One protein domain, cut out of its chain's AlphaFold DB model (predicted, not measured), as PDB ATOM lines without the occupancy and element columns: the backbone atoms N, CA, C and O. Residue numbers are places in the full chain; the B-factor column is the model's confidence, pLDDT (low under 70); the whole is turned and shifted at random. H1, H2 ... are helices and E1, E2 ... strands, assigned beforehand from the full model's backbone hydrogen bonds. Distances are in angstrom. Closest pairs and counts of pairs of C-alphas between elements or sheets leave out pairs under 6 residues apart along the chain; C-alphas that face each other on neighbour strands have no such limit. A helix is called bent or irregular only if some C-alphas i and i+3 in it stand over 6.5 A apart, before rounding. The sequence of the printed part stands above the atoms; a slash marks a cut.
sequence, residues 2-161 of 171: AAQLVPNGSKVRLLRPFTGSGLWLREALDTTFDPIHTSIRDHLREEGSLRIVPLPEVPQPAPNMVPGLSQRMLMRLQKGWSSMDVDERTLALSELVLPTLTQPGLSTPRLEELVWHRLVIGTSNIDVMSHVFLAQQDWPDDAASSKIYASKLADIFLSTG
ATOM      1  N   ALA A   2      56.943  23.372 -43.381       63.62
ATOM      2  CA  ALA A   2      56.341  22.385 -42.460       63.62
ATOM      3  C   ALA A   2      54.795  22.400 -42.443       63.62
ATOM      4  O   ALA A   2      54.175  21.351 -42.565       63.62
ATOM      5  N   ALA A   3      54.167  23.582 -42.395       68.19
ATOM      6  CA  ALA A   3      52.705  23.712 -42.456       68.19
ATOM      7  C   ALA A   3      52.091  23.293 -43.806       68.19
ATOM      8  O   ALA A   3      50.923  22.938 -43.861       68.19
ATOM      9  N   GLN A   4      52.875  23.309 -44.889       75.25
ATOM     10  CA  GLN A   4      52.432  22.842 -46.210       75.25
ATOM     11  C   GLN A   4      52.488  21.314 -46.323       75.25
ATOM     12  O   GLN A   4      51.753  20.735 -47.110       75.25
ATOM     13  N   LEU A   5      53.360  20.670 -45.542       71.19
ATOM     14  CA  LEU A   5      53.538  19.218 -45.532       71.19
ATOM     15  C   LEU A   5      52.634  18.541 -44.495       71.19
ATOM     16  O   LEU A   5      52.043  17.504 -44.772       71.19
ATOM     17  N   VAL A   6      52.520  19.127 -43.299       80.69
ATOM     18  CA  VAL A   6      51.717  18.597 -42.190       80.69
ATOM     19  C   VAL A   6      50.993  19.759 -41.498       80.69
ATOM     20  O   VAL A   6      51.383  20.164 -40.398       80.69
ATOM     21  N   PRO A   7      49.941  20.331 -42.114       71.75
ATOM     22  CA  PRO A   7      49.249  21.501 -41.570       71.75
ATOM     23  C   PRO A   7      48.741  21.248 -40.149       71.75
ATOM     24  O   PRO A   7      48.928  22.082 -39.272       71.75
ATOM     25  N   ASN A   8      48.207  20.060 -39.879       76.94
ATOM     26  CA  ASN A   8      47.666  19.698 -38.566       76.94
ATOM     27  C   ASN A   8      48.682  19.006 -37.648       76.94
ATOM     28  O   ASN A   8      48.299  18.429 -36.631       76.94
ATOM     29  N   GLY A   9      49.973  19.046 -37.993       80.56
ATOM     30  CA  GLY A   9      51.026  18.497 -37.148       80.56
ATOM     31  C   GLY A   9      51.030  19.194 -35.792       80.56
ATOM     32  O   GLY A   9      50.859  20.411 -35.723       80.56
ATOM     33  N   SER A  10      51.243  18.435 -34.717       79.19
ATOM     34  CA  SER A  10      51.209  18.952 -33.340       79.19
ATOM     35  C   SER A  10      52.089  20.192 -33.170       79.19
ATOM     36  O   SER A  10      51.604  21.224 -32.722       79.19
ATOM     37  N   LYS A  11      53.338  20.136 -33.650       80.62
ATOM     38  CA  LYS A  11      54.272  21.274 -33.631       80.62
ATOM     39  C   LYS A  11      53.820  22.455 -34.491       80.62
ATOM     40  O   LYS A  11      54.032  23.597 -34.114       80.62
ATOM     41  N   VAL A  12      53.200  22.206 -35.647       82.25
ATOM     42  CA  VAL A  12      52.715  23.292 -36.513       82.25
ATOM     43  C   VAL A  12      51.580  24.033 -35.824       82.25
ATOM     44  O   VAL A  12      51.621  25.254 -35.769       82.25
ATOM     45  N   ARG A  13      50.608  23.309 -35.255       81.56
ATOM     46  CA  ARG A  13      49.501  23.908 -34.494       81.56
ATOM     47  C   ARG A  13      49.992  24.683 -33.276       81.56
ATOM     48  O   ARG A  13      49.450  25.738 -32.984       81.56
ATOM     49  N   LEU A  14      51.029  24.170 -32.616       82.81
ATOM     50  CA  LEU A  14      51.623  24.769 -31.427       82.81
ATOM     51  C   LEU A  14      52.205  26.165 -31.698       82.81
ATOM     52  O   LEU A  14      51.953  27.099 -30.951       82.81
ATOM     53  N   LEU A  15      52.953  26.318 -32.794       87.19
ATOM     54  CA  LEU A  15      53.663  27.566 -33.110       87.19
ATOM     55  C   LEU A  15      52.809  28.561 -33.905       87.19
ATOM     56  O   LEU A  15      53.126  29.749 -33.976       87.19
ATOM     57  N   ARG A  16      51.733  28.084 -34.536       87.75
ATOM     58  CA  ARG A  16      50.917  28.865 -35.470       87.75
ATOM     59  C   ARG A  16      50.393  30.196 -34.908       87.75
ATOM     60  O   ARG A  16      50.453  31.176 -35.656       87.75
ATOM     61  N   PRO A  17      49.948  30.298 -33.641       88.38
ATOM     62  CA  PRO A  17      49.456  31.564 -33.095       88.38
ATOM     63  C   PRO A  17      50.478  32.711 -33.121       88.38
ATOM     64  O   PRO A  17      50.093  33.876 -33.131       88.38
ATOM     65  N   PHE A  18      51.777  32.404 -33.206       89.75
ATOM     66  CA  PHE A  18      52.854  33.397 -33.251       89.75
ATOM     67  C   PHE A  18      53.207  33.870 -34.669       89.75
ATOM     68  O   PHE A  18      54.097  34.704 -34.827       89.75
ATOM     69  N   THR A  19      52.523  33.393 -35.715       85.69
ATOM     70  CA  THR A  19      52.854  33.714 -37.121       85.69
ATOM     71  C   THR A  19      52.813  35.225 -37.415       85.69
ATOM     72  O   THR A  19      53.586  35.708 -38.239       85.69
ATOM     73  N   GLY A  20      51.978  35.992 -36.704       81.12
ATOM     74  CA  GLY A  20      51.893  37.456 -36.827       81.12
ATOM     75  C   GLY A  20      52.939  38.245 -36.024       81.12
ATOM     76  O   GLY A  20      53.092  39.446 -36.237       81.12
ATOM     77  N   SER A  21      53.698  37.595 -35.134       84.38
ATOM     78  CA  SER A  21      54.628  38.284 -34.221       84.38
ATOM     79  C   SER A  21      55.797  38.966 -34.943       84.38
ATOM     80  O   SER A  21      56.302  39.985 -34.485       84.38
ATOM     81  N   GLY A  22      56.198  38.476 -36.121       80.50
ATOM     82  CA  GLY A  22      57.232  39.127 -36.931       80.50
ATOM     83  C   GLY A  22      56.819  40.504 -37.463       80.50
ATOM     84  O   GLY A  22      57.661  41.393 -37.552       80.50
ATOM     85  N   LEU A  23      55.538  40.703 -37.792       80.06
ATOM     86  CA  LEU A  23      55.014  42.012 -38.214       80.06
ATOM     87  C   LEU A  23      54.954  42.977 -37.026       80.06
ATOM     88  O   LEU A  23      55.349  44.134 -37.141       80.06
ATOM     89  N   TRP A  24      54.564  42.455 -35.860       81.75
ATOM     90  CA  TRP A  24      54.576  43.174 -34.588       81.75
ATOM     91  C   TRP A  24      55.976  43.676 -34.191       81.75
ATOM     92  O   TRP A  24      56.147  44.831 -33.800       81.75
ATOM     93  N   LEU A  25      56.989  42.812 -34.298       82.62
ATOM     94  CA  LEU A  25      58.370  43.112 -33.904       82.62
ATOM     95  C   LEU A  25      59.079  44.090 -34.845       82.62
ATOM     96  O   LEU A  25      60.032  44.742 -34.437       82.62
ATOM     97  N   ARG A  26      58.641  44.183 -36.104       74.88
ATOM     98  CA  ARG A  26      59.243  45.064 -37.118       74.88
ATOM     99  C   ARG A  26      58.583  46.439 -37.189       74.88
ATOM    100  O   ARG A  26      58.757  47.117 -38.196       74.88
ATOM    101  N   GLU A  27      57.816  46.812 -36.164       68.56
ATOM    102  CA  GLU A  27      57.204  48.144 -36.050       68.56
ATOM    103  C   GLU A  27      56.244  48.476 -37.212       68.56
ATOM    104  O   GLU A  27      55.897  49.629 -37.453       68.56
ATOM    105  N   ALA A  28      55.753  47.461 -37.940       60.94
ATOM    106  CA  ALA A  28      54.857  47.666 -39.082       60.94
ATOM    107  C   ALA A  28      53.540  48.345 -38.660       60.94
ATOM    108  O   ALA A  28      52.993  49.162 -39.398       60.94
ATOM    109  N   LEU A  29      53.091  48.066 -37.431       61.66
ATOM    110  CA  LEU A  29      51.921  48.682 -36.803       61.66
ATOM    111  C   LEU A  29      52.191  50.085 -36.232       61.66
ATOM    112  O   LEU A  29      51.250  50.748 -35.799       61.66
ATOM    113  N   ASP A  30      53.435  50.576 -36.230       65.81
ATOM    114  CA  ASP A  30      53.771  51.879 -35.633       65.81
ATOM    115  C   ASP A  30      53.465  53.064 -36.558       65.81
ATOM    116  O   ASP A  30      53.398  54.205 -36.105       65.81
ATOM    117  N   THR A  31      53.212  52.804 -37.845       64.38
ATOM    118  CA  THR A  31      52.977  53.859 -38.847       64.38
ATOM    119  C   THR A  31      51.580  53.829 -39.464       64.38
ATOM    120  O   THR A  31      51.054  54.884 -39.814       64.38
ATOM    121  N   THR A  32      50.959  52.654 -39.600       65.62
ATOM    122  CA  THR A  32      49.630  52.499 -40.208       65.62
ATOM    123  C   THR A  32      48.991  51.160 -39.822       65.62
ATOM    124  O   THR A  32      49.645  50.275 -39.275       65.62
ATOM    125  N   PHE A  33      47.701  51.015 -40.122       69.00
ATOM    126  CA  PHE A  33      47.003  49.735 -40.098       69.00
ATOM    127  C   PHE A  33      47.710  48.714 -41.005       69.00
ATOM    128  O   PHE A  33      47.951  48.993 -42.183       69.00
ATOM    129  N   ASP A  34      47.999  47.525 -40.472       78.69
ATOM    130  CA  ASP A  34      48.595  46.422 -41.230       78.69
ATOM    131  C   ASP A  34      47.506  45.400 -41.636       78.69
ATOM    132  O   ASP A  34      47.039  44.606 -40.801       78.69
ATOM    133  N   PRO A  35      47.081  45.382 -42.916       83.06
ATOM    134  CA  PRO A  35      46.073  44.439 -43.396       83.06
ATOM    135  C   PRO A  35      46.568  42.989 -43.384       83.06
ATOM    136  O   PRO A  35      45.752  42.072 -43.290       83.06
ATOM    137  N   ILE A  36      47.882  42.757 -43.462       86.00
ATOM    138  CA  ILE A  36      48.463  41.413 -43.418       86.00
ATOM    139  C   ILE A  36      48.377  40.879 -41.991       86.00
ATOM    140  O   ILE A  36      47.914  39.755 -41.795       86.00
ATOM    141  N   HIS A  37      48.758  41.687 -40.997       86.50
ATOM    142  CA  HIS A  37      48.603  41.321 -39.586       86.50
ATOM    143  C   HIS A  37      47.144  40.972 -39.270       86.50
ATOM    144  O   HIS A  37      46.863  39.901 -38.730       86.50
ATOM    145  N   THR A  38      46.218  41.840 -39.685       87.94
ATOM    146  CA  THR A  38      44.777  41.650 -39.481       87.94
ATOM    147  C   THR A  38      44.271  40.378 -40.159       87.94
ATOM    148  O   THR A  38      43.613  39.561 -39.521       87.94
ATOM    149  N   SER A  39      44.644  40.144 -41.420       90.38
ATOM    150  CA  SER A  39      44.233  38.945 -42.155       90.38
ATOM    151  C   SER A  39      44.761  37.655 -41.520       90.38
ATOM    152  O   SER A  39      44.010  36.689 -41.400       90.38
ATOM    153  N   ILE A  40      46.023  37.634 -41.071       90.25
ATOM    154  CA  ILE A  40      46.594  36.479 -40.363       90.25
ATOM    155  C   ILE A  40      45.833  36.243 -39.059       90.25
ATOM    156  O   ILE A  40      45.422  35.120 -38.781       90.25
ATOM    157  N   ARG A  41      45.631  37.294 -38.264       91.50
ATOM    158  CA  ARG A  41      44.930  37.226 -36.981       91.50
ATOM    159  C   ARG A  41      43.516  36.662 -37.133       91.50
ATOM    160  O   ARG A  41      43.146  35.735 -36.411       91.50
ATOM    161  N   ASP A  42      42.752  37.210 -38.070       92.50
ATOM    162  CA  ASP A  42      41.359  36.831 -38.289       92.50
ATOM    163  C   ASP A  42      41.267  35.395 -38.817       92.50
ATOM    164  O   ASP A  42      40.486  34.604 -38.291       92.50
ATOM    165  N   HIS A  43      42.158  35.004 -39.735       92.25
ATOM    166  CA  HIS A  43      42.260  33.621 -40.199       92.25
ATOM    167  C   HIS A  43      42.535  32.641 -39.049       92.25
ATOM    168  O   HIS A  43      41.844  31.633 -38.921       92.25
ATOM    169  N   LEU A  44      43.508  32.947 -38.178       91.62
ATOM    170  CA  LEU A  44      43.858  32.106 -37.025       91.62
ATOM    171  C   LEU A  44      42.713  31.986 -36.013       91.62
ATOM    172  O   LEU A  44      42.562  30.940 -35.375       91.62
ATOM    173  N   ARG A  45      41.903  33.037 -35.861       93.62
ATOM    174  CA  ARG A  45      40.679  32.995 -35.056       93.62
ATOM    175  C   ARG A  45      39.623  32.095 -35.693       93.62
ATOM    176  O   ARG A  45      39.046  31.269 -34.990       93.62
ATOM    177  N   GLU A  46      39.361  32.255 -36.987       93.06
ATOM    178  CA  GLU A  46      38.336  31.494 -37.715       93.06
ATOM    179  C   GLU A  46      38.602  29.987 -37.688       93.06
ATOM    180  O   GLU A  46      37.677  29.199 -37.494       93.06
ATOM    181  N   GLU A  47      39.864  29.573 -37.810       89.62
ATOM    182  CA  GLU A  47      40.239  28.158 -37.712       89.62
ATOM    183  C   GLU A  47      40.374  27.641 -36.264       89.62
ATOM    184  O   GLU A  47      40.641  26.457 -36.054       89.62
ATOM    185  N   GLY A  48      40.210  28.508 -35.256       89.06
ATOM    186  CA  GLY A  48      40.257  28.144 -33.837       89.06
ATOM    187  C   GLY A  48      41.661  27.973 -33.246       89.06
ATOM    188  O   GLY A  48      41.807  27.359 -32.188       89.06
ATOM    189  N   SER A  49      42.699  28.505 -33.895       89.31
ATOM    190  CA  SER A  49      44.078  28.487 -33.380       89.31
ATOM    191  C   SER A  49      44.287  29.450 -32.205       89.31
ATOM    192  O   SER A  49      45.157  29.218 -31.367       89.31
ATOM    193  N   LEU A  50      43.493  30.521 -32.123       92.44
ATOM    194  CA  LEU A  50      43.518  31.487 -31.024       92.44
ATOM    195  C   LEU A  50      42.140  32.113 -30.799       92.44
ATOM    196  O   LEU A  50      41.259  32.060 -31.656       92.44
ATOM    197  N   ARG A  51      41.970  32.746 -29.640       94.19
ATOM    198  CA  ARG A  51      40.850  33.641 -29.343       94.19
ATOM    199  C   ARG A  51      41.337  35.082 -29.401       94.19
ATOM    200  O   ARG A  51      42.458  35.368 -28.990       94.19
ATOM    201  N   ILE A  52      40.472  35.971 -29.875       95.12
ATOM    202  CA  ILE A  52      40.686  37.417 -29.808       95.12
ATOM    203  C   ILE A  52      39.788  37.945 -28.700       95.12
ATOM    204  O   ILE A  52      38.580  37.709 -28.741       95.12
ATOM    205  N   VAL A  53      40.381  38.605 -27.711       95.94
ATOM    206  CA  VAL A  53      39.670  39.126 -26.540       95.94
ATOM    207  C   VAL A  53      40.168  40.532 -26.183       95.94
ATOM    208  O   VAL A  53      41.312  40.869 -26.492       95.94
ATOM    209  N   PRO A  54      39.360  41.366 -25.518       96.81
ATOM    210  CA  PRO A  54      39.835  42.636 -24.985       96.81
ATOM    211  C   PRO A  54      40.784  42.424 -23.793       96.81
ATOM    212  O   PRO A  54      40.773  41.386 -23.134       96.81
ATOM    213  N   LEU A  55      41.600  43.432 -23.481       97.12
ATOM    214  CA  LEU A  55      42.622  43.394 -22.428       97.12
ATOM    215  C   LEU A  55      42.123  42.887 -21.059       97.12
ATOM    216  O   LEU A  55      42.828  42.078 -20.456       97.12
ATOM    217  N   PRO A  56      40.924  43.262 -20.569       96.81
ATOM    218  CA  PRO A  56      40.401  42.758 -19.298       96.81
ATOM    219  C   PRO A  56      40.033  41.265 -19.293       96.81
ATOM    220  O   PRO A  56      39.785  40.709 -18.228       96.81
ATOM    221  N   GLU A  57      39.986  40.601 -20.447       96.31
ATOM    222  CA  GLU A  57      39.746  39.152 -20.536       96.31
ATOM    223  C   GLU A  57      41.037  38.332 -20.556       96.31
ATOM    224  O   GLU A  57      40.986  37.105 -20.450       96.31
ATOM    225  N   VAL A  58      42.199  38.980 -20.670       96.25
ATOM    226  CA  VAL A  58      43.488  38.315 -20.468       96.25
ATOM    227  C   VAL A  58      43.729  38.210 -18.962       96.25
ATOM    228  O   VAL A  58      43.731  39.247 -18.299       96.25
ATOM    229  N   PRO A  59      43.944  37.011 -18.391       93.56
ATOM    230  CA  PRO A  59      44.159  36.867 -16.951       93.56
ATOM    231  C   PRO A  59      45.422  37.574 -16.441       93.56
ATOM    232  O   PRO A  59      45.380  38.257 -15.418       93.56
ATOM    233  N   GLN A  60      46.541  37.421 -17.154       94.75
ATOM    234  CA  GLN A  60      47.860  37.915 -16.756       94.75
ATOM    235  C   GLN A  60      48.565  38.631 -17.924       94.75
ATOM    236  O   GLN A  60      49.579  38.151 -18.432       94.75
ATOM    237  N   PRO A  61      48.045  39.783 -18.386       95.12
ATOM    238  CA  PRO A  61      48.743  40.579 -19.384       95.12
ATOM    239  C   PRO A  61      50.049  41.125 -18.792       95.12
ATOM    240  O   PRO A  61      50.108  41.518 -17.625       95.12
ATOM    241  N   ALA A  62      51.095  41.174 -19.612       94.62
ATOM    242  CA  ALA A  62      52.404  41.672 -19.215       94.62
ATOM    243  C   ALA A  62      52.308  43.126 -18.717       94.62
ATOM    244  O   ALA A  62      51.766  43.991 -19.422       94.62
ATOM    245  N   PRO A  63      52.844  43.425 -17.520       91.56
ATOM    246  CA  PRO A  63      52.832  44.778 -16.997       91.56
ATOM    247  C   PRO A  63      53.706  45.693 -17.860       91.56
ATOM    248  O   PRO A  63      54.680  45.261 -18.466       91.56
ATOM    249  N   ASN A  64      53.370  46.982 -17.888       90.12
ATOM    250  CA  ASN A  64      54.125  48.051 -18.565       90.12
ATOM    251  C   ASN A  64      54.243  47.950 -20.097       90.12
ATOM    252  O   ASN A  64      54.785  48.861 -20.712       90.12
ATOM    253  N   MET A  65      53.681  46.914 -20.723       91.31
ATOM    254  CA  MET A  65      53.632  46.782 -22.184       91.31
ATOM    255  C   MET A  65      52.791  47.894 -22.848       91.31
ATOM    256  O   MET A  65      53.055  48.261 -23.988       91.31
ATOM    257  N   VAL A  66      51.804  48.459 -22.137       92.81
ATOM    258  CA  VAL A  66      51.090  49.683 -22.547       92.81
ATOM    259  C   VAL A  66      51.543  50.848 -21.653       92.81
ATOM    260  O   VAL A  66      51.145  50.896 -20.482       92.81
ATOM    261  N   PRO A  67      52.367  51.789 -22.155       90.81
ATOM    262  CA  PRO A  67      52.826  52.938 -21.382       90.81
ATOM    263  C   PRO A  67      51.668  53.790 -20.850       90.81
ATOM    264  O   PRO A  67      50.706  54.080 -21.558       90.81
ATOM    265  N   GLY A  68      51.756  54.196 -19.582       90.38
ATOM    266  CA  GLY A  68      50.738  55.022 -18.921       90.38
ATOM    267  C   GLY A  68      49.461  54.286 -18.500       90.38
ATOM    268  O   GLY A  68      48.598  54.897 -17.870       90.38
ATOM    269  N   LEU A  69      49.323  52.989 -18.795       94.19
ATOM    270  CA  LEU A  69      48.149  52.209 -18.403       94.19
ATOM    271  C   LEU A  69      48.176  51.906 -16.898       94.19
ATOM    272  O   LEU A  69      49.128  51.326 -16.368       94.19
ATOM    273  N   SER A  70      47.097  52.247 -16.193       94.81
ATOM    274  CA  SER A  70      46.977  51.977 -14.759       94.81
ATOM    275  C   SER A  70      46.686  50.499 -14.484       94.81
ATOM    276  O   SER A  70      45.550  50.038 -14.616       94.81
ATOM    277  N   GLN A  71      47.693  49.765 -14.004       95.12
ATOM    278  CA  GLN A  71      47.544  48.346 -13.644       95.12
ATOM    279  C   GLN A  71      46.493  48.118 -12.556       95.12
ATOM    280  O   GLN A  71      45.723  47.160 -12.597       95.12
ATOM    281  N   ARG A  72      46.392  49.048 -11.602       95.56
ATOM    282  CA  ARG A  72      45.363  49.002 -10.558       95.56
ATOM    283  C   ARG A  72      43.953  49.109 -11.146       95.56
ATOM    284  O   ARG A  72      43.046  48.431 -10.665       95.56
ATOM    285  N   MET A  73      43.753  49.974 -12.142       96.31
ATOM    286  CA  MET A  73      42.455  50.110 -12.806       96.31
ATOM    287  C   MET A  73      42.136  48.874 -13.640       96.31
ATOM    288  O   MET A  73      41.016  48.380 -13.533       96.31
ATOM    289  N   LEU A  74      43.116  48.335 -14.372       97.38
ATOM    290  CA  LEU A  74      42.955  47.094 -15.128       97.38
ATOM    291  C   LEU A  74      42.535  45.931 -14.217       97.38
ATOM    292  O   LEU A  74      41.516  45.304 -14.476       97.38
ATOM    293  N   MET A  75      43.231  45.706 -13.098       96.56
ATOM    294  CA  MET A  75      42.879  44.642 -12.144       96.56
ATOM    295  C   MET A  75      41.469  44.797 -11.564       96.56
ATOM    296  O   MET A  75      40.785  43.812 -11.289       96.56
ATOM    297  N   ARG A  76      41.017  46.036 -11.339       96.81
ATOM    298  CA  ARG A  76      39.641  46.299 -10.898       96.81
ATOM    299  C   ARG A  76      38.642  45.992 -12.012       96.81
ATOM    300  O   ARG A  76      37.610  45.393 -11.731       96.81
ATOM    301  N   LEU A  77      38.959  46.382 -13.246       96.94
ATOM    302  CA  LEU A  77      38.114  46.148 -14.412       96.94
ATOM    303  C   LEU A  77      37.965  44.650 -14.704       96.94
ATOM    304  O   LEU A  77      36.841  44.188 -14.845       96.94
ATOM    305  N   GLN A  78      39.054  43.876 -14.671       97.12
ATOM    306  CA  GLN A  78      39.036  42.413 -14.833       97.12
ATOM    307  C   GLN A  78      38.040  41.731 -13.876       97.12
ATOM    308  O   GLN A  78      37.282  40.856 -14.282       97.12
ATOM    309  N   LYS A  79      37.985  42.166 -12.606       96.62
ATOM    310  CA  LYS A  79      37.063  41.605 -11.598       96.62
ATOM    311  C   LYS A  79      35.587  41.872 -11.904       96.62
ATOM    312  O   LYS A  79      34.753  41.037 -11.574       96.62
ATOM    313  N   GLY A  80      35.270  43.028 -12.490       96.06
ATOM    314  CA  GLY A  80      33.901  43.425 -12.839       96.06
ATOM    315  C   GLY A  80      33.494  43.095 -14.278       96.06
ATOM    316  O   GLY A  80      32.324  43.214 -14.617       96.06
ATOM    317  N   TRP A  81      34.431  42.671 -15.129       97.12
ATOM    318  CA  TRP A  81      34.219  42.566 -16.576       97.12
ATOM    319  C   TRP A  81      33.053  41.650 -16.963       97.12
ATOM    320  O   TRP A  81      32.245  41.971 -17.834       97.12
ATOM    321  N   SER A  82      32.936  40.509 -16.278       95.44
ATOM    322  CA  SER A  82      31.912  39.499 -16.572       95.44
ATOM    323  C   SER A  82      30.480  39.960 -16.282       95.44
ATOM    324  O   SER A  82      29.558  39.431 -16.898       95.44
ATOM    325  N   SER A  83      30.288  40.941 -15.393       96.88
ATOM    326  CA  SER A  83      28.965  41.482 -15.063       96.88
ATOM    327  C   SER A  83      28.553  42.674 -15.925       96.88
ATOM    328  O   SER A  83      27.407  43.094 -15.820       96.88
ATOM    329  N   MET A  84      29.469  43.226 -16.727       97.12
ATOM    330  CA  MET A  84      29.213  44.410 -17.547       97.12
ATOM    331  C   MET A  84      28.566  44.057 -18.884       97.12
ATOM    332  O   MET A  84      28.944  43.054 -19.509       97.12
ATOM    333  N   ASP A  85      27.670  44.922 -19.354       96.94
ATOM    334  CA  ASP A  85      27.139  44.873 -20.717       96.94
ATOM    335  C   ASP A  85      28.101  45.489 -21.757       96.94
ATOM    336  O   ASP A  85      29.240  45.852 -21.460       96.94
ATOM    337  N   VAL A  86      27.680  45.540 -23.024       93.94
ATOM    338  CA  VAL A  86      28.524  46.004 -24.138       93.94
ATOM    339  C   VAL A  86      28.857  47.498 -24.036       93.94
ATOM    340  O   VAL A  86      29.990  47.890 -24.341       93.94
ATOM    341  N   ASP A  87      27.911  48.322 -23.591       96.56
ATOM    342  CA  ASP A  87      28.091  49.772 -23.506       96.56
ATOM    343  C   ASP A  87      28.993  50.119 -22.316       96.56
ATOM    344  O   ASP A  87      29.950  50.888 -22.455       96.56
ATOM    345  N   GLU A  88      28.771  49.463 -21.173       97.44
ATOM    346  CA  GLU A  88      29.618  49.572 -19.984       97.44
ATOM    347  C   GLU A  88      31.064  49.151 -20.277       97.44
ATOM    348  O   GLU A  88      32.006  49.852 -19.899       97.44
ATOM    349  N   ARG A  89      31.260  48.038 -20.997       97.00
ATOM    350  CA  ARG A  89      32.590  47.562 -21.417       97.00
ATOM    351  C   ARG A  89      33.298  48.559 -22.322       97.00
ATOM    352  O   ARG A  89      34.498  48.787 -22.156       97.00
ATOM    353  N   THR A  90      32.567  49.143 -23.268       94.31
ATOM    354  CA  THR A  90      33.113  50.134 -24.201       94.31
ATOM    355  C   THR A  90      33.583  51.372 -23.445       94.31
ATOM    356  O   THR A  90      34.739  51.774 -23.590       94.31
ATOM    357  N   LEU A  91      32.733  51.918 -22.571       96.38
ATOM    358  CA  LEU A  91      33.066  53.081 -21.751       96.38
ATOM    359  C   LEU A  91      34.255  52.799 -20.822       96.38
ATOM    360  O   LEU A  91      35.208  53.578 -20.783       96.38
ATOM    361  N   ALA A  92      34.240  51.664 -20.120       96.88
ATOM    362  CA  ALA A  92      35.293  51.301 -19.179       96.88
ATOM    363  C   ALA A  92      36.661  51.113 -19.859       96.88
ATOM    364  O   ALA A  92      37.687  51.493 -19.291       96.88
ATOM    365  N   LEU A  93      36.694  50.556 -21.076       95.88
ATOM    366  CA  LEU A  93      37.924  50.475 -21.868       95.88
ATOM    367  C   LEU A  93      38.413  51.858 -22.297       95.88
ATOM    368  O   LEU A  93      39.601  52.143 -22.156       95.88
ATOM    369  N   SER A  94      37.525  52.733 -22.775       94.44
ATOM    370  CA  SER A  94      37.903  54.101 -23.140       94.44
ATOM    371  C   SER A  94      38.515  54.854 -21.957       94.44
ATOM    372  O   SER A  94      39.579  55.455 -22.101       94.44
ATOM    373  N   GLU A  95      37.902  54.769 -20.773       95.62
ATOM    374  CA  GLU A  95      38.432  55.379 -19.547       95.62
ATOM    375  C   GLU A  95      39.788  54.798 -19.131       95.62
ATOM    376  O   GLU A  95      40.672  55.538 -18.696       95.62
ATOM    377  N   LEU A  96      39.974  53.481 -19.271       95.75
ATOM    378  CA  LEU A  96      41.236  52.812 -18.949       95.75
ATOM    379  C   LEU A  96      42.391  53.302 -19.841       95.75
ATOM    380  O   LEU A  96      43.519  53.433 -19.362       95.75
ATOM    381  N   VAL A  97      42.111  53.547 -21.121       94.44
ATOM    382  CA  VAL A  97      43.107  53.870 -22.155       94.44
ATOM    383  C   VAL A  97      43.386  55.366 -22.264       94.44
ATOM    384  O   VAL A  97      44.469  55.762 -22.679       94.44
ATOM    385  N   LEU A  98      42.457  56.223 -21.845       92.88
ATOM    386  CA  LEU A  98      42.584  57.685 -21.910       92.88
ATOM    387  C   LEU A  98      43.967  58.233 -21.475       92.88
ATOM    388  O   LEU A  98      44.526  59.057 -22.202       92.88
ATOM    389  N   PRO A  99      44.579  57.766 -20.366       91.31
ATOM    390  CA  PRO A  99      45.917  58.208 -19.966       91.31
ATOM    391  C   PRO A  99      47.029  57.832 -20.957       91.31
ATOM    392  O   PRO A  99      48.001  58.577 -21.100       91.31
ATOM    393  N   THR A 100      46.900  56.700 -21.653       91.50
ATOM    394  CA  THR A 100      47.929  56.158 -22.556       91.50
ATOM    395  C   THR A 100      48.017  56.951 -23.855       91.50
ATOM    396  O   THR A 100      49.087  57.022 -24.448       91.50
ATOM    397  N   LEU A 101      46.929  57.613 -24.270       88.19
ATOM    398  CA  LEU A 101      46.878  58.451 -25.478       88.19
ATOM    399  C   LEU A 101      47.831  59.653 -25.423       88.19
ATOM    400  O   LEU A 101      48.178  60.219 -26.455       88.19
ATOM    401  N   THR A 102      48.244  60.058 -24.221       85.56
ATOM    402  CA  THR A 102      49.178  61.175 -24.016       85.56
ATOM    403  C   THR A 102      50.643  60.741 -23.993       85.56
ATOM    404  O   THR A 102      51.529  61.594 -23.948       85.56
ATOM    405  N   GLN A 103      50.915  59.432 -24.000       81.56
ATOM    406  CA  GLN A 103      52.267  58.897 -23.885       81.56
ATOM    407  C   GLN A 103      52.902  58.719 -25.269       81.56
ATOM    408  O   GLN A 103      52.327  58.042 -26.123       81.56
ATOM    409  N   PRO A 104      54.106  59.267 -25.510       71.44
ATOM    410  CA  PRO A 104      54.871  58.918 -26.697       71.44
ATOM    411  C   PRO A 104      55.338  57.457 -26.576       71.44
ATOM    412  O   PRO A 104      55.861  57.064 -25.537       71.44
ATOM    413  N   GLY A 105      55.160  56.650 -27.625       74.88
ATOM    414  CA  GLY A 105      55.732  55.295 -27.684       74.88
ATOM    415  C   GLY A 105      54.833  54.202 -28.262       74.88
ATOM    416  O   GLY A 105      55.349  53.154 -28.628       74.88
ATOM    417  N   LEU A 106      53.522  54.429 -28.388       83.62
ATOM    418  CA  LEU A 106      52.622  53.528 -29.117       83.62
ATOM    419  C   LEU A 106      51.803  54.312 -30.138       83.62
ATOM    420  O   LEU A 106      51.209  55.339 -29.813       83.62
ATOM    421  N   SER A 107      51.748  53.806 -31.366       86.62
ATOM    422  CA  SER A 107      50.814  54.304 -32.373       86.62
ATOM    423  C   SER A 107      49.371  53.950 -31.993       86.62
ATOM    424  O   SER A 107      49.122  52.976 -31.275       86.62
ATOM    425  N   THR A 108      48.398  54.702 -32.517       87.31
ATOM    426  CA  THR A 108      46.972  54.387 -32.323       87.31
ATOM    427  C   THR A 108      46.619  52.961 -32.771       87.31
ATOM    428  O   THR A 108      46.027  52.245 -31.964       87.31
ATOM    429  N   PRO A 109      47.034  52.475 -33.965       87.56
ATOM    430  CA  PRO A 109      46.755  51.094 -34.371       87.56
ATOM    431  C   PRO A 109      47.340  50.053 -33.411       87.56
ATOM    432  O   PRO A 109      46.703  49.050 -33.099       87.56
ATOM    433  N   ARG A 110      48.552  50.291 -32.895       88.50
ATOM    434  CA  ARG A 110      49.180  49.367 -31.949       88.50
ATOM    435  C   ARG A 110      48.446  49.342 -30.617       88.50
ATOM    436  O   ARG A 110      48.271  48.274 -30.037       88.50
ATOM    437  N   LEU A 111      47.992  50.499 -30.147       91.25
ATOM    438  CA  LEU A 111      47.179  50.603 -28.943       91.25
ATOM    439  C   LEU A 111      45.842  49.865 -29.096       91.25
ATOM    440  O   LEU A 111      45.446  49.149 -28.179       91.25
ATOM    441  N   GLU A 112      45.187  49.976 -30.253       90.75
ATOM    442  CA  GLU A 112      43.953  49.238 -30.547       90.75
ATOM    443  C   GLU A 112      44.162  47.722 -30.456       90.75
ATOM    444  O   GLU A 112      43.406  47.037 -29.762       90.75
ATOM    445  N   GLU A 113      45.232  47.190 -31.055       91.44
ATOM    446  CA  GLU A 113      45.561  45.763 -30.948       91.44
ATOM    447  C   GLU A 113      45.847  45.332 -29.497       91.44
ATOM    448  O   GLU A 113      45.413  44.265 -29.057       91.44
ATOM    449  N   LEU A 114      46.537  46.172 -28.717       93.56
ATOM    450  CA  LEU A 114      46.869  45.883 -27.316       93.56
ATOM    451  C   LEU A 114      45.697  46.025 -26.351       93.56
ATOM    452  O   LEU A 114      45.818  45.574 -25.213       93.56
ATOM    453  N   VAL A 115      44.595  46.645 -26.758       94.94
ATOM    454  CA  VAL A 115      43.445  46.859 -25.877       94.94
ATOM    455  C   VAL A 115      42.246  46.023 -26.308       94.94
ATOM    456  O   VAL A 115      41.624  45.395 -25.453       94.94
ATOM    457  N   TRP A 116      41.921  45.970 -27.599       94.38
ATOM    458  CA  TRP A 116      40.720  45.295 -28.103       94.38
ATOM    459  C   TRP A 116      40.996  43.913 -28.696       94.38
ATOM    460  O   TRP A 116      40.106  43.064 -28.664       94.38
ATOM    461  N   HIS A 117      42.205  43.659 -29.207       94.50
ATOM    462  CA  HIS A 117      42.492  42.464 -30.010       94.50
ATOM    463  C   HIS A 117      43.598  41.569 -29.429       94.50
ATOM    464  O   HIS A 117      44.470  41.082 -30.151       94.50
ATOM    465  N   ARG A 118      43.561  41.290 -28.119       94.69
ATOM    466  CA  ARG A 118      44.530  40.389 -27.473       94.69
ATOM    467  C   ARG A 118      44.386  38.970 -27.996       94.69
ATOM    468  O   ARG A 118      43.289  38.416 -28.013       94.69
ATOM    469  N   LEU A 119      45.511  38.362 -28.355       94.56
ATOM    470  CA  LEU A 119      45.551  37.018 -28.923       94.56
ATOM    471  C   LEU A 119      45.836  35.991 -27.830       94.56
ATOM    472  O   LEU A 119      46.965  35.889 -27.358       94.56
ATOM    473  N   VAL A 120      44.834  35.212 -27.433       93.62
ATOM    474  CA  VAL A 120      44.964  34.202 -26.373       93.62
ATOM    475  C   VAL A 120      44.936  32.797 -26.967       93.62
ATOM    476  O   VAL A 120      44.027  32.442 -27.719       93.62
ATOM    477  N   ILE A 121      45.923  31.980 -26.604       90.38
ATOM    478  CA  ILE A 121      46.067  30.601 -27.079       90.38
ATOM    479  C   ILE A 121      45.443  29.656 -26.055       90.38
ATOM    480  O   ILE A 121      45.863  29.635 -24.902       90.38
ATOM    481  N   GLY A 122      44.462  28.849 -26.466       85.50
ATOM    482  CA  GLY A 122      43.859  27.827 -25.606       85.50
ATOM    483  C   GLY A 122      43.428  28.371 -24.235       85.50
ATOM    484  O   GLY A 122      42.619  29.303 -24.153       85.50
ATOM    485  N   THR A 123      43.981  27.776 -23.177       82.56
ATOM    486  CA  THR A 123      43.774  28.148 -21.767       82.56
ATOM    487  C   THR A 123      44.932  28.961 -21.179       82.56
ATOM    488  O   THR A 123      45.022  29.062 -19.960       82.56
ATOM    489  N   SER A 124      45.822  29.511 -22.016       88.25
ATOM    490  CA  SER A 124      46.929  30.356 -21.556       88.25
ATOM    491  C   SER A 124      46.407  31.553 -20.765       88.25
ATOM    492  O   SER A 124      45.436  32.204 -21.167       88.25
ATOM    493  N   ASN A 125      47.091  31.866 -19.666       91.19
ATOM    494  CA  ASN A 125      46.818  33.061 -18.871       91.19
ATOM    495  C   ASN A 125      47.461  34.318 -19.472       91.19
ATOM    496  O   ASN A 125      47.068  35.432 -19.121       91.19
ATOM    497  N   ILE A 126      48.422  34.136 -20.379       93.25
ATOM    498  CA  ILE A 126      49.201  35.194 -21.016       93.25
ATOM    499  C   ILE A 126      48.870  35.193 -22.513       93.25
ATOM    500  O   ILE A 126      48.825  34.147 -23.166       93.25
ATOM    501  N   ASP A 127      48.607  36.367 -23.079       94.62
ATOM    502  CA  ASP A 127      48.416  36.502 -24.522       94.62
ATOM    503  C   ASP A 127      49.754  36.513 -25.284       94.62
ATOM    504  O   ASP A 127      50.831  36.742 -24.728       94.62
ATOM    505  N   VAL A 128      49.681  36.303 -26.598       93.75
ATOM    506  CA  VAL A 128      50.842  36.235 -27.499       93.75
ATOM    507  C   VAL A 128      51.747  37.462 -27.378       93.75
ATOM    508  O   VAL A 128      52.967  37.312 -27.329       93.75
ATOM    509  N   MET A 129      51.186  38.673 -27.329       92.56
ATOM    510  CA  MET A 129      52.005  39.889 -27.325       92.56
ATOM    511  C   MET A 129      52.661  40.115 -25.968       92.56
ATOM    512  O   MET A 129      53.781  40.610 -25.913       92.56
ATOM    513  N   SER A 130      52.022  39.687 -24.882       94.62
ATOM    514  CA  SER A 130      52.657  39.642 -23.567       94.62
ATOM    515  C   SER A 130      53.788  38.621 -23.484       94.62
ATOM    516  O   SER A 130      54.838  38.956 -22.942       94.62
ATOM    517  N   HIS A 131      53.642  37.436 -24.085       93.50
ATOM    518  CA  HIS A 131      54.752  36.487 -24.223       93.50
ATOM    519  C   HIS A 131      55.942  37.104 -24.971       93.50
ATOM    520  O   HIS A 131      57.079  36.983 -24.522       93.50
ATOM    521  N   VAL A 132      55.684  37.777 -26.097       93.19
ATOM    522  CA  VAL A 132      56.731  38.444 -26.887       93.19
ATOM    523  C   VAL A 132      57.392  39.564 -26.082       93.19
ATOM    524  O   VAL A 132      58.614  39.608 -26.005       93.19
ATOM    525  N   PHE A 133      56.601  40.431 -25.448       93.38
ATOM    526  CA  PHE A 133      57.105  41.566 -24.675       93.38
ATOM    527  C   PHE A 133      58.007  41.131 -23.513       93.38
ATOM    528  O   PHE A 133      59.105  41.659 -23.363       93.38
ATOM    529  N   LEU A 134      57.579  40.142 -22.722       93.69
ATOM    530  CA  LEU A 134      58.377  39.614 -21.612       93.69
ATOM    531  C   LEU A 134      59.676  38.974 -22.118       93.69
ATOM    532  O   LEU A 134      60.749  39.255 -21.594       93.69
ATOM    533  N   ALA A 135      59.604  38.200 -23.206       92.94
ATOM    534  CA  ALA A 135      60.792  37.602 -23.805       92.94
ATOM    535  C   ALA A 135      61.793  38.647 -24.337       92.94
ATOM    536  O   ALA A 135      62.995  38.379 -24.334       92.94
ATOM    537  N   GLN A 136      61.315  39.812 -24.795       91.75
ATOM    538  CA  GLN A 136      62.161  40.947 -25.181       91.75
ATOM    539  C   GLN A 136      62.777  41.648 -23.966       91.75
ATOM    540  O   GLN A 136      63.930  42.061 -24.035       91.75
ATOM    541  N   GLN A 137      62.026  41.785 -22.872       91.69
ATOM    542  CA  GLN A 137      62.500  42.436 -21.650       91.69
ATOM    543  C   GLN A 137      63.644  41.659 -20.981       91.69
ATOM    544  O   GLN A 137      64.575  42.271 -20.465       91.69
ATOM    545  N   ASP A 138      63.589  40.328 -21.034       91.69
ATOM    546  CA  ASP A 138      64.606  39.444 -20.458       91.69
ATOM    547  C   ASP A 138      65.797  39.190 -21.406       91.69
ATOM    548  O   ASP A 138      66.698  38.407 -21.089       91.69
ATOM    549  N   TRP A 139      65.817  39.827 -22.585       92.81
ATOM    550  CA  TRP A 139      66.866  39.621 -23.579       92.81
ATOM    551  C   TRP A 139      68.214  40.208 -23.104       92.81
ATOM    552  O   TRP A 139      68.295  41.411 -22.862       92.81
ATOM    553  N   PRO A 140      69.300  39.414 -22.998       94.69
ATOM    554  CA  PRO A 140      70.582  39.911 -22.490       94.69
ATOM    555  C   PRO A 140      71.305  40.860 -23.455       94.69
ATOM    556  O   PRO A 140      71.371  40.584 -24.654       94.69
ATOM    557  N   ASP A 141      71.967  41.891 -22.924       93.69
ATOM    558  CA  ASP A 141      72.754  42.848 -23.721       93.69
ATOM    559  C   ASP A 141      74.032  42.235 -24.321       93.69
ATOM    560  O   ASP A 141      74.496  42.644 -25.389       93.69
ATOM    561  N   ASP A 142      74.636  41.257 -23.641       94.94
ATOM    562  CA  ASP A 142      75.882  40.648 -24.095       94.94
ATOM    563  C   ASP A 142      75.638  39.532 -25.122       94.94
ATOM    564  O   ASP A 142      74.750  38.688 -24.984       94.94
ATOM    565  N   ALA A 143      76.468  39.502 -26.169       92.06
ATOM    566  CA  ALA A 143      76.280  38.605 -27.309       92.06
ATOM    567  C   ALA A 143      76.343  37.109 -26.941       92.06
ATOM    568  O   ALA A 143      75.678  36.285 -27.577       92.06
ATOM    569  N   ALA A 144      77.141  36.739 -25.932       93.44
ATOM    570  CA  ALA A 144      77.301  35.347 -25.525       93.44
ATOM    571  C   ALA A 144      76.050  34.845 -24.790       93.44
ATOM    572  O   ALA A 144      75.490  33.810 -25.169       93.44
ATOM    573  N   SER A 145      75.562  35.601 -23.808       93.06
ATOM    574  CA  SER A 145      74.330  35.298 -23.080       93.06
ATOM    575  C   SER A 145      73.105  35.418 -23.976       93.06
ATOM    576  O   SER A 145      72.233  34.561 -23.889       93.06
ATOM    577  N   SER A 146      73.065  36.385 -24.899       93.62
ATOM    578  CA  SER A 146      72.029  36.499 -25.939       93.62
ATOM    579  C   SER A 146      71.871  35.200 -26.735       93.62
ATOM    580  O   SER A 146      70.761  34.710 -26.936       93.62
ATOM    581  N   LYS A 147      72.984  34.592 -27.165       94.62
ATOM    582  CA  LYS A 147      72.955  33.329 -27.917       94.62
ATOM    583  C   LYS A 147      72.432  32.167 -27.069       94.62
ATOM    584  O   LYS A 147      71.658  31.347 -27.564       94.62
ATOM    585  N   ILE A 148      72.855  32.088 -25.806       94.31
ATOM    586  CA  ILE A 148      72.389  31.058 -24.866       94.31
ATOM    587  C   ILE A 148      70.892  31.233 -24.593       94.31
ATOM    588  O   ILE A 148      70.146  30.256 -24.638       94.31
ATOM    589  N   TYR A 149      70.456  32.467 -24.353       93.56
ATOM    590  CA  TYR A 149      69.060  32.823 -24.138       93.56
ATOM    591  C   TYR A 149      68.202  32.442 -25.345       93.56
ATOM    592  O   TYR A 149      67.235  31.706 -25.184       93.56
ATOM    593  N   ALA A 150      68.610  32.820 -26.560       93.12
ATOM    594  CA  ALA A 150      67.904  32.460 -27.787       93.12
ATOM    595  C   ALA A 150      67.768  30.938 -27.971       93.12
ATOM    596  O   ALA A 150      66.710  30.465 -28.381       93.12
ATOM    597  N   SER A 151      68.811  30.164 -27.642       93.75
ATOM    598  CA  SER A 151      68.753  28.696 -27.695       93.75
ATOM    599  C   SER A 151      67.738  28.139 -26.697       93.75
ATOM    600  O   SER A 151      66.884  27.347 -27.082       93.75
ATOM    601  N   LYS A 152      67.791  28.585 -25.436       93.12
ATOM    602  CA  LYS A 152      66.844  28.156 -24.393       93.12
ATOM    603  C   LYS A 152      65.409  28.541 -24.742       93.12
ATOM    604  O   LYS A 152      64.503  27.728 -24.597       93.12
ATOM    605  N   LEU A 153      65.213  29.762 -25.235       93.00
ATOM    606  CA  LEU A 153      63.919  30.274 -25.665       93.00
ATOM    607  C   LEU A 153      63.351  29.433 -26.811       93.00
ATOM    608  O   LEU A 153      62.178  29.074 -26.782       93.00
ATOM    609  N   ALA A 154      64.181  29.076 -27.796       91.81
ATOM    610  CA  ALA A 154      63.776  28.198 -28.887       91.81
ATOM    611  C   ALA A 154      63.394  26.798 -28.380       91.81
ATOM    612  O   ALA A 154      62.374  26.264 -28.807       91.81
ATOM    613  N   ASP A 155      64.163  26.224 -27.453       91.56
ATOM    614  CA  ASP A 155      63.864  24.911 -26.875       91.56
ATOM    615  C   ASP A 155      62.532  24.915 -26.107       91.56
ATOM    616  O   ASP A 155      61.696  24.027 -26.306       91.56
ATOM    617  N   ILE A 156      62.291  25.943 -25.284       90.56
ATOM    618  CA  ILE A 156      61.014  26.134 -24.580       90.56
ATOM    619  C   ILE A 156      59.893  26.301 -25.606       90.56
ATOM    620  O   ILE A 156      58.938  25.533 -25.602       90.56
ATOM    621  N   PHE A 157      60.037  27.218 -26.558       90.12
ATOM    622  CA  PHE A 157      58.986  27.512 -27.524       90.12
ATOM    623  C   PHE A 157      58.612  26.301 -28.390       90.12
ATOM    624  O   PHE A 157      57.435  26.030 -28.618       90.12
ATOM    625  N   LEU A 158      59.599  25.521 -28.835       89.31
ATOM    626  CA  LEU A 158      59.373  24.321 -29.644       89.31
ATOM    627  C   LEU A 158      58.774  23.152 -28.851       89.31
ATOM    628  O   LEU A 158      58.183  22.257 -29.467       89.31
ATOM    629  N   SER A 159      58.958  23.127 -27.531       87.81
ATOM    630  CA  SER A 159      58.442  22.069 -26.658       87.81
ATOM    631  C   SER A 159      57.074  22.404 -26.067       87.81
ATOM    632  O   SER A 159      56.215  21.525 -26.018       87.81
ATOM    633  N   THR A 160      56.850  23.659 -25.672       86.56
ATOM    634  CA  THR A 160      55.647  24.100 -24.952       86.56
ATOM    635  C   THR A 160      54.690  24.914 -25.811       86.56
ATOM    636  O   THR A 160      53.498  24.911 -25.536       86.56
ATOM    637  N   GLY A 161      55.177  25.595 -26.853       87.38
ATOM    638  CA  GLY A 161      54.387  26.555 -27.626       87.38
ATOM    639  C   GLY A 161      54.292  27.946 -27.023       87.38
ATOM    640  O   GLY A 161      53.592  28.787 -27.577       87.38
TER     641      GLY A 161
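This is residues 2 to 161 of the 171 residues of an uncharacterized protein of Euryarchaeota archaeon (UniProt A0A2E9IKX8). A tiny antiparallel ribbon of two strands, E1 and E2, sits in the middle, with one end of each of the helices H4, H7 and H8 near it. A helical hairpin, H5 and H6, makes one end of the longest axis; the longest helix, H9, lies at the other end, where its last residues meet H2, with little H1 beyond. The printed part has 160 residues with nine named helices and two named strands, in the order H1, H2, H3, H4, E1, H5, H6, H7, E2, H8, H9, and is mostly helix. It is compact, with a radius of gyration of the C-alphas of 16.7 A, and spans 45 by 39 by 31 A.

Start at H1, residues 2 to 5, close but not clearly touching H2, residues 10 to 18: the closest C-alphas, of Ala 3 and Val 12, are 6.0 A apart. H2 touches H9, residues 143 to 160, through residues 157 to 160 of H9 alone, with C-alphas 11 and 158 closest at 7.2 A; the steep tilt is 58 degrees, opposite ways. H3, residues 21 to 25, only just touches H8, residues 128 to 137, with 3 pairs of C-alphas within 8 A, the closest 21 and 129 at 7.6 A. Next comes H4, residues 35 to 46; its C-alpha 45 is 5.8 A from C-alpha 51 of E1, residues 51 to 53, the closest pair. Look across from E1 to E2, residues 118 to 120, its antiparallel neighbour at 142 degrees: N 51 and O 120 at 2.8 A and N 53 and O 118 at 2.9 A are within hydrogen-bond range. H5, residues 71 to 83, and H6, residues 86 to 97, touch as a helical hairpin, at a shallow tilt of 3 degrees, opposite ways, with C-alphas 73 and 96 closest at 6.8 A. H7, residues 108 to 116, is close to H6 but not clearly touching, with C-alphas 93 and 115 closest at 7.7 A. The closest C-alphas of E2 and H8, 119 and 128, are 5.5 A apart. Every O i to N i+4 pair is within hydrogen-bond range in H3, H4, H6, H7, H8 and H9; H2 has 3 of 5, H5 has 6 of 9, and H1 is too short for one.

Find C-alpha 2, where H1 begins, at (56.341, 22.385, -42.460). H4 measures 16.1 A from first to last C-alpha, H5 19.9 A and H6 16.7 A. H2 and H5 are irregular: C-alphas 14 and 17 are 7.3 A apart, and C-alphas 79 and 82 are 7.5 A apart. H9 runs 25.3 A to C-alpha 160 at (55.647, 24.100, -24.952).

The two C-alphas farthest apart, of Asp 87 and Ala 144, are 51.3 A apart. The printed part has no cut, and its one long link, from E1 to H5, is residues 54 to 70. Mean pLDDT of the printed part is 89.1; residues 2 to 3 and 27 to 33 are under 70.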